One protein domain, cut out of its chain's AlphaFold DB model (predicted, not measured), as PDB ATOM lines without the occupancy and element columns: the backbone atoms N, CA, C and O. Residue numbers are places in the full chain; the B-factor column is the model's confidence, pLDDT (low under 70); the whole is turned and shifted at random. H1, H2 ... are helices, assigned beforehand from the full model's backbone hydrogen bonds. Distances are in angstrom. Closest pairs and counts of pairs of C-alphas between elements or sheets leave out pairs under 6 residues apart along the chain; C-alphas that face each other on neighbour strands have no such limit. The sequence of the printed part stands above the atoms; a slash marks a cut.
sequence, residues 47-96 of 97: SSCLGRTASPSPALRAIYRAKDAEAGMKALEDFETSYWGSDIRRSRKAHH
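AT A GLANCE: This is residues 47 to 96 of the 97 residues of the protein "Transposase" of Mesorhizobium sp. CCANP35 (UniProt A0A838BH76). The printed part makes a narrow U that folds back at residues 65 to 68: residues 47 to 56 and then H1 form one arm, and H2 and then H3 form the other, with a corner between them at Ser 82. It has 50 residues with three named helices, in the order H1, H2, H3, and no named strand: all helix. It is only just loose, close to compact, with a radius of gyration of the C-alphas of 12.1 A and spans of 33 by 21 by 16 A.

HOW THE PARTS SIT: H1, residues 57 to 64, touches H2, residues 69 to 81, in a helical hairpin, at a shallow tilt of 32 degrees, opposite ways; their closest C-alphas, of Ile 63 and Gly 72, are 5.0 A apart. H3, residues 83 to 94, is close to H2 but not clearly touching, only just about perpendicular at 72 degrees; the closest C-alphas, of Phe 79 and Gly 85, are 5.7 A apart. H1 and H3 are near each other. In H2 and H3 every O i to N i+4 pair is within hydrogen-bond range; in H1, 2 of 4 are.

IN THESE COORDINATES: H1 begins at C-alpha 57 (-73.342, 121.104, 27.039) and is 10.2 A long. H2 is 18.5 A and H3 17.0 A, ending at C-alpha 94 (-52.213, 117.493, 28.650).

THE WHOLE: The C-alphas farthest apart, of Lys 67 and His 96, are 34.6 A apart. The printed part has no cut, and both links are tight. The pLDDT is under 70 at residues 47 to 53 and 91 to 96.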
ATOM      1  N   SER A  47     -66.362 119.618  32.213       63.75
ATOM      2  CA  SER A  47     -66.153 120.917  32.863       63.75
ATOM      3  C   SER A  47     -65.999 120.810  34.384       63.75
ATOM      4  O   SER A  47     -65.153 121.496  34.952       63.75
ATOM      5  N   SER A  48     -66.756 119.924  35.039       64.12
ATOM      6  CA  SER A  48     -66.690 119.689  36.485       64.12
ATOM      7  C   SER A  48     -65.360 119.065  36.909       64.12
ATOM      8  O   SER A  48     -64.803 119.476  37.922       64.12
ATOM      9  N   CYS A  49     -64.804 118.144  36.116       62.56
ATOM     10  CA  CYS A  49     -63.485 117.553  36.383       62.56
ATOM     11  C   CYS A  49     -62.334 118.562  36.240       62.56
ATOM     12  O   CYS A  49     -61.290 118.391  36.860       62.56
ATOM     13  N   LEU A  50     -62.522 119.616  35.442       67.44
ATOM     14  CA  LEU A  50     -61.533 120.676  35.226       67.44
ATOM     15  C   LEU A  50     -61.747 121.909  36.127       67.44
ATOM     16  O   LEU A  50     -61.100 122.932  35.912       67.44
ATOM     17  N   GLY A  51     -62.674 121.854  37.091       67.94
ATOM     18  CA  GLY A  51     -62.996 122.996  37.958       67.94
ATOM     19  C   GLY A  51     -63.563 124.207  37.202       67.94
ATOM     20  O   GLY A  51     -63.447 125.341  37.664       67.94
ATOM     21  N   ARG A  52     -64.147 123.993  36.016       69.69
ATOM     22  CA  ARG A  52     -64.658 125.060  35.149       69.69
ATOM     23  C   ARG A  52     -66.123 125.340  35.453       69.69
ATOM     24  O   ARG A  52     -66.940 124.428  35.549       69.69
ATOM     25  N   THR A  53     -66.462 126.623  35.518       66.25
ATOM     26  CA  THR A  53     -67.835 127.112  35.714       66.25
ATOM     27  C   THR A  53     -68.679 127.065  34.439       66.25
ATOM     28  O   THR A  53     -69.898 126.944  34.518       66.25
ATOM     29  N   ALA A  54     -68.053 127.123  33.259       73.00
ATOM     30  CA  ALA A  54     -68.741 127.075  31.972       73.00
ATOM     31  C   ALA A  54     -68.753 125.655  31.377       73.00
ATOM     32  O   ALA A  54     -67.734 124.960  31.371       73.00
ATOM     33  N   SER A  55     -69.912 125.241  30.854       73.50
ATOM     34  CA  SER A  55     -70.141 123.903  30.302       73.50
ATOM     35  C   SER A  55     -70.245 123.919  28.770       73.50
ATOM     36  O   SER A  55     -70.961 124.765  28.230       73.50
ATOM     37  N   PRO A  56     -69.642 122.946  28.058       76.69
ATOM     38  CA  PRO A  56     -69.846 122.755  26.621       76.69
ATOM     39  C   PRO A  56     -71.222 122.153  26.274       76.69
ATOM     40  O   PRO A  56     -71.558 122.044  25.094       76.69
ATOM     41  N   SER A  57     -72.040 121.758  27.262       78.06
ATOM     42  CA  SER A  57     -73.342 121.104  27.039       78.06
ATOM     43  C   SER A  57     -74.279 121.842  26.069       78.06
ATOM     44  O   SER A  57     -74.905 121.163  25.254       78.06
ATOM     45  N   PRO A  58     -74.401 123.188  26.085       80.19
ATOM     46  CA  PRO A  58     -75.248 123.893  25.125       80.19
ATOM     47  C   PRO A  58     -74.768 123.735  23.679       80.19
ATOM     48  O   PRO A  58     -75.589 123.542  22.788       80.19
ATOM     49  N   ALA A  59     -73.451 123.754  23.455       80.25
ATOM     50  CA  ALA A  59     -72.857 123.597  22.130       80.25
ATOM     51  C   ALA A  59     -72.977 122.148  21.622       80.25
ATOM     52  O   ALA A  59     -73.324 121.923  20.466       80.25
ATOM     53  N   LEU A  60     -72.818 121.158  22.507       82.19
ATOM     54  CA  LEU A  60     -73.031 119.742  22.175       82.19
ATOM     55  C   LEU A  60     -74.496 119.413  21.842       82.19
ATOM     56  O   LEU A  60     -74.777 118.461  21.114       82.19
ATOM     57  N   ARG A  61     -75.456 120.201  22.346       84.75
ATOM     58  CA  ARG A  61     -76.890 119.977  22.117       84.75
ATOM     59  C   ARG A  61     -77.273 120.045  20.638       84.75
ATOM     60  O   ARG A  61     -78.219 119.362  20.252       84.75
ATOM     61  N   ALA A  62     -76.564 120.837  19.832       83.06
ATOM     62  CA  ALA A  62     -76.796 120.934  18.391       83.06
ATOM     63  C   ALA A  62     -76.499 119.608  17.673       83.06
ATOM     64  O   ALA A  62     -77.291 119.175  16.841       83.06
ATOM     65  N   ILE A  63     -75.429 118.917  18.077       86.94
ATOM     66  CA  ILE A  63     -75.033 117.611  17.534       86.94
ATOM     67  C   ILE A  63     -76.086 116.553  17.888       86.94
ATOM     68  O   ILE A  63     -76.592 115.850  17.019       86.94
ATOM     69  N   TYR A  64     -76.488 116.482  19.162       83.12
ATOM     70  CA  TYR A  64     -77.458 115.481  19.631       83.12
ATOM     71  C   TYR A  64     -78.899 115.717  19.162       83.12
ATOM     72  O   TYR A  64     -79.726 114.813  19.268       83.12
ATOM     73  N   ARG A  65     -79.228 116.923  18.687       88.25
ATOM     74  CA  ARG A  65     -80.551 117.261  18.133       88.25
ATOM     75  C   ARG A  65     -80.599 117.242  16.609       88.25
ATOM     76  O   ARG A  65     -81.643 117.583  16.054       88.25
ATOM     77  N   ALA A  66     -79.509 116.877  15.942       89.25
ATOM     78  CA  ALA A  66     -79.500 116.769  14.495       89.25
ATOM     79  C   ALA A  66     -80.573 115.782  14.010       89.25
ATOM     80  O   ALA A  66     -80.832 114.753  14.635       89.25
ATOM     81  N   LYS A  67     -81.220 116.132  12.896       84.38
ATOM     82  CA  LYS A  67     -82.334 115.365  12.323       84.38
ATOM     83  C   LYS A  67     -81.885 114.007  11.774       84.38
ATOM     84  O   LYS A  67     -82.655 113.052  11.797       84.38
ATOM     85  N   ASP A  68     -80.654 113.937  11.288       89.06
ATOM     86  CA  ASP A  68     -80.045 112.770  10.664       89.06
ATOM     87  C   ASP A  68     -78.525 112.768  10.901       89.06
ATOM     88  O   ASP A  68     -77.960 113.690  11.502       89.06
ATOM     89  N   ALA A  69     -77.868 111.691  10.467       84.12
ATOM     90  CA  ALA A  69     -76.437 111.494  10.675       84.12
ATOM     91  C   ALA A  69     -75.577 112.538   9.947       84.12
ATOM     92  O   ALA A  69     -74.539 112.930  10.471       84.12
ATOM     93  N   GLU A  70     -76.006 113.013   8.776       86.56
ATOM     94  CA  GLU A  70     -75.254 113.978   7.969       86.56
ATOM     95  C   GLU A  70     -75.280 115.369   8.614       86.56
ATOM     96  O   GLU A  70     -74.235 115.988   8.822       86.56
ATOM     97  N   ALA A  71     -76.456 115.818   9.064       85.56
ATOM     98  CA  ALA A  71     -76.589 117.031   9.863       85.56
ATOM     99  C   ALA A  71     -75.831 116.929  11.199       85.56
ATOM    100  O   ALA A  71     -75.268 117.920  11.667       85.56
ATOM    101  N   GLY A  72     -75.795 115.738  11.805       86.81
ATOM    102  CA  GLY A  72     -75.033 115.471  13.025       86.81
ATOM    103  C   GLY A  72     -73.530 115.605  12.809       86.81
ATOM    104  O   GLY A  72     -72.856 116.243  13.614       86.81
ATOM    105  N   MET A  73     -73.021 115.059  11.702       86.44
ATOM    106  CA  MET A  73     -71.617 115.177  11.301       86.44
ATOM    107  C   MET A  73     -71.227 116.626  11.027       86.44
ATOM    108  O   MET A  73     -70.227 117.094  11.561       86.44
ATOM    109  N   LYS A  74     -72.057 117.379  10.300       87.44
ATOM    110  CA  LYS A  74     -71.798 118.803  10.060       87.44
ATOM    111  C   LYS A  74     -71.765 119.612  11.362       87.44
ATOM    112  O   LYS A  74     -70.848 120.392  11.590       87.44
ATOM    113  N   ALA A  75     -72.727 119.384  12.259       87.12
ATOM    114  CA  ALA A  75     -72.741 120.032  13.572       87.12
ATOM    115  C   ALA A  75     -71.526 119.641  14.435       87.12
ATOM    116  O   ALA A  75     -71.088 120.425  15.277       87.12
ATOM    117  N   LEU A  76     -70.988 118.433  14.241       87.12
ATOM    118  CA  LEU A  76     -69.771 117.976  14.906       87.12
ATOM    119  C   LEU A  76     -68.534 118.703  14.366       87.12
ATOM    120  O   LEU A  76     -67.732 119.176  15.165       87.12
ATOM    121  N   GLU A  77     -68.405 118.857  13.049       88.06
ATOM    122  CA  GLU A  77     -67.327 119.630  12.414       88.06
ATOM    123  C   GLU A  77     -67.348 121.104  12.859       88.06
ATOM    124  O   GLU A  77     -66.324 121.663  13.269       88.06
ATOM    125  N   ASP A  78     -68.534 121.717  12.894       87.94
ATOM    126  CA  ASP A  78     -68.730 123.077  13.411       87.94
ATOM    127  C   ASP A  78     -68.341 123.172  14.902       87.94
ATOM    128  O   ASP A  78     -67.714 124.135  15.354       87.94
ATOM    129  N   PHE A  79     -68.656 122.144  15.696       88.31
ATOM    130  CA  PHE A  79     -68.242 122.080  17.096       88.31
ATOM    131  C   PHE A  79     -66.719 121.928  17.247       88.31
ATOM    132  O   PHE A  79     -66.129 122.564  18.126       88.31
ATOM    133  N   GLU A  80     -66.061 121.135  16.400       85.69
ATOM    134  CA  GLU A  80     -64.608 120.925  16.430       85.69
ATOM    135  C   GLU A  80     -63.798 122.182  16.099       85.69
ATOM    136  O   GLU A  80     -62.688 122.352  16.626       85.69
ATOM    137  N   THR A  81     -64.343 123.051  15.244       87.69
ATOM    138  CA  THR A  81     -63.750 124.351  14.892       87.69
ATOM    139  C   THR A  81     -64.058 125.439  15.921       87.69
ATOM    140  O   THR A  81     -63.340 126.437  16.004       87.69
ATOM    141  N   SER A  82     -65.072 125.237  16.766       85.31
ATOM    142  CA  SER A  82     -65.422 126.168  17.836       85.31
ATOM    143  C   SER A  82     -64.348 126.267  18.930       85.31
ATOM    144  O   SER A  82     -63.470 125.409  19.094       85.31
ATOM    145  N   TYR A  83     -64.473 127.310  19.757       84.38
ATOM    146  CA  TYR A  83     -63.667 127.489  20.967       84.38
ATOM    147  C   TYR A  83     -63.643 126.226  21.848       84.38
ATOM    148  O   TYR A  83     -62.580 125.821  22.321       84.38
ATOM    149  N   TRP A  84     -64.794 125.563  22.013       83.00
ATOM    150  CA  TRP A  84     -64.921 124.361  22.840       83.00
ATOM    151  C   TRP A  84     -64.188 123.154  22.248       83.00
ATOM    152  O   TRP A  84     -63.525 122.432  22.990       83.00
ATOM    153  N   GLY A  85     -64.244 122.959  20.927       81.88
ATOM    154  CA  GLY A  85     -63.529 121.874  20.249       81.88
ATOM    155  C   GLY A  85     -62.010 122.001  20.385       81.88
ATOM    156  O   GLY A  85     -61.314 121.034  20.712       81.88
ATOM    157  N   SER A  86     -61.491 123.219  20.222       82.44
ATOM    158  CA  SER A  86     -60.060 123.505  20.384       82.44
ATOM    159  C   SER A  86     -59.578 123.349  21.829       82.44
ATOM    160  O   SER A  86     -58.500 122.801  22.070       82.44
ATOM    161  N   ASP A  87     -60.380 123.795  22.793       78.50
ATOM    162  CA  ASP A  87     -60.076 123.689  24.218       78.50
ATOM    163  C   ASP A  87     -60.046 122.227  24.702       78.50
ATOM    164  O   ASP A  87     -59.053 121.794  25.290       78.50
ATOM    165  N   ILE A  88     -61.055 121.425  24.344       75.75
ATOM    166  CA  ILE A  88     -61.111 119.990  24.678       75.75
ATOM    167  C   ILE A  88     -59.906 119.245  24.086       75.75
ATOM    168  O   ILE A  88     -59.279 118.420  24.761       75.75
ATOM    169  N   ARG A  89     -59.529 119.556  22.838       74.75
ATOM    170  CA  ARG A  89     -58.359 118.960  22.175       74.75
ATOM    171  C   ARG A  89     -57.058 119.287  22.914       74.75
ATOM    172  O   ARG A  89     -56.187 118.420  23.025       74.75
ATOM    173  N   ARG A  90     -56.925 120.511  23.436       71.38
ATOM    174  CA  ARG A  90     -55.768 120.939  24.238       71.38
ATOM    175  C   ARG A  90     -55.708 120.186  25.569       71.38
ATOM    176  O   ARG A  90     -54.654 119.645  25.895       71.38
ATOM    177  N   SER A  91     -56.820 120.082  26.295       65.75
ATOM    178  CA  SER A  91     -56.863 119.370  27.581       65.75
ATOM    179  C   SER A  91     -56.571 117.873  27.439       65.75
ATOM    180  O   SER A  91     -55.859 117.309  28.262       65.75
ATOM    181  N   ARG A  92     -57.041 117.216  26.369       61.41
ATOM    182  CA  ARG A  92     -56.764 115.787  26.131       61.41
ATOM    183  C   ARG A  92     -55.272 115.496  25.927       61.41
ATOM    184  O   ARG A  92     -54.799 114.466  26.401       61.41
ATOM    185  N   LYS A  93     -54.539 116.396  25.258       60.81
ATOM    186  CA  LYS A  93     -53.078 116.285  25.100       60.81
ATOM    187  C   LYS A  93     -52.335 116.441  26.430       60.81
ATOM    188  O   LYS A  93     -51.332 115.771  26.620       60.81
ATOM    189  N   ALA A  94     -52.839 117.269  27.346       59.62
ATOM    190  CA  ALA A  94     -52.213 117.493  28.650       59.62
ATOM    191  C   ALA A  94     -52.333 116.296  29.617       59.62
ATOM    192  O   ALA A  94     -51.510 116.166  30.511       59.62
ATOM    193  N   HIS A  95     -53.332 115.423  29.442       49.84
ATOM    194  CA  HIS A  95     -53.550 114.246  30.300       49.84
ATOM    195  C   HIS A  95     -52.909 112.941  29.786       49.84
ATOM    196  O   HIS A  95     -52.948 111.941  30.494       49.84
ATOM    197  N   HIS A  96     -52.371 112.920  28.561       47.56
ATOM    198  CA  HIS A  96     -51.692 111.752  27.967       47.56
ATOM    199  C   HIS A  96     -50.173 111.976  27.794       47.56
ATOM    200  O   HIS A  96     -49.549 111.286  26.989       47.56
TER     201      HIS A  96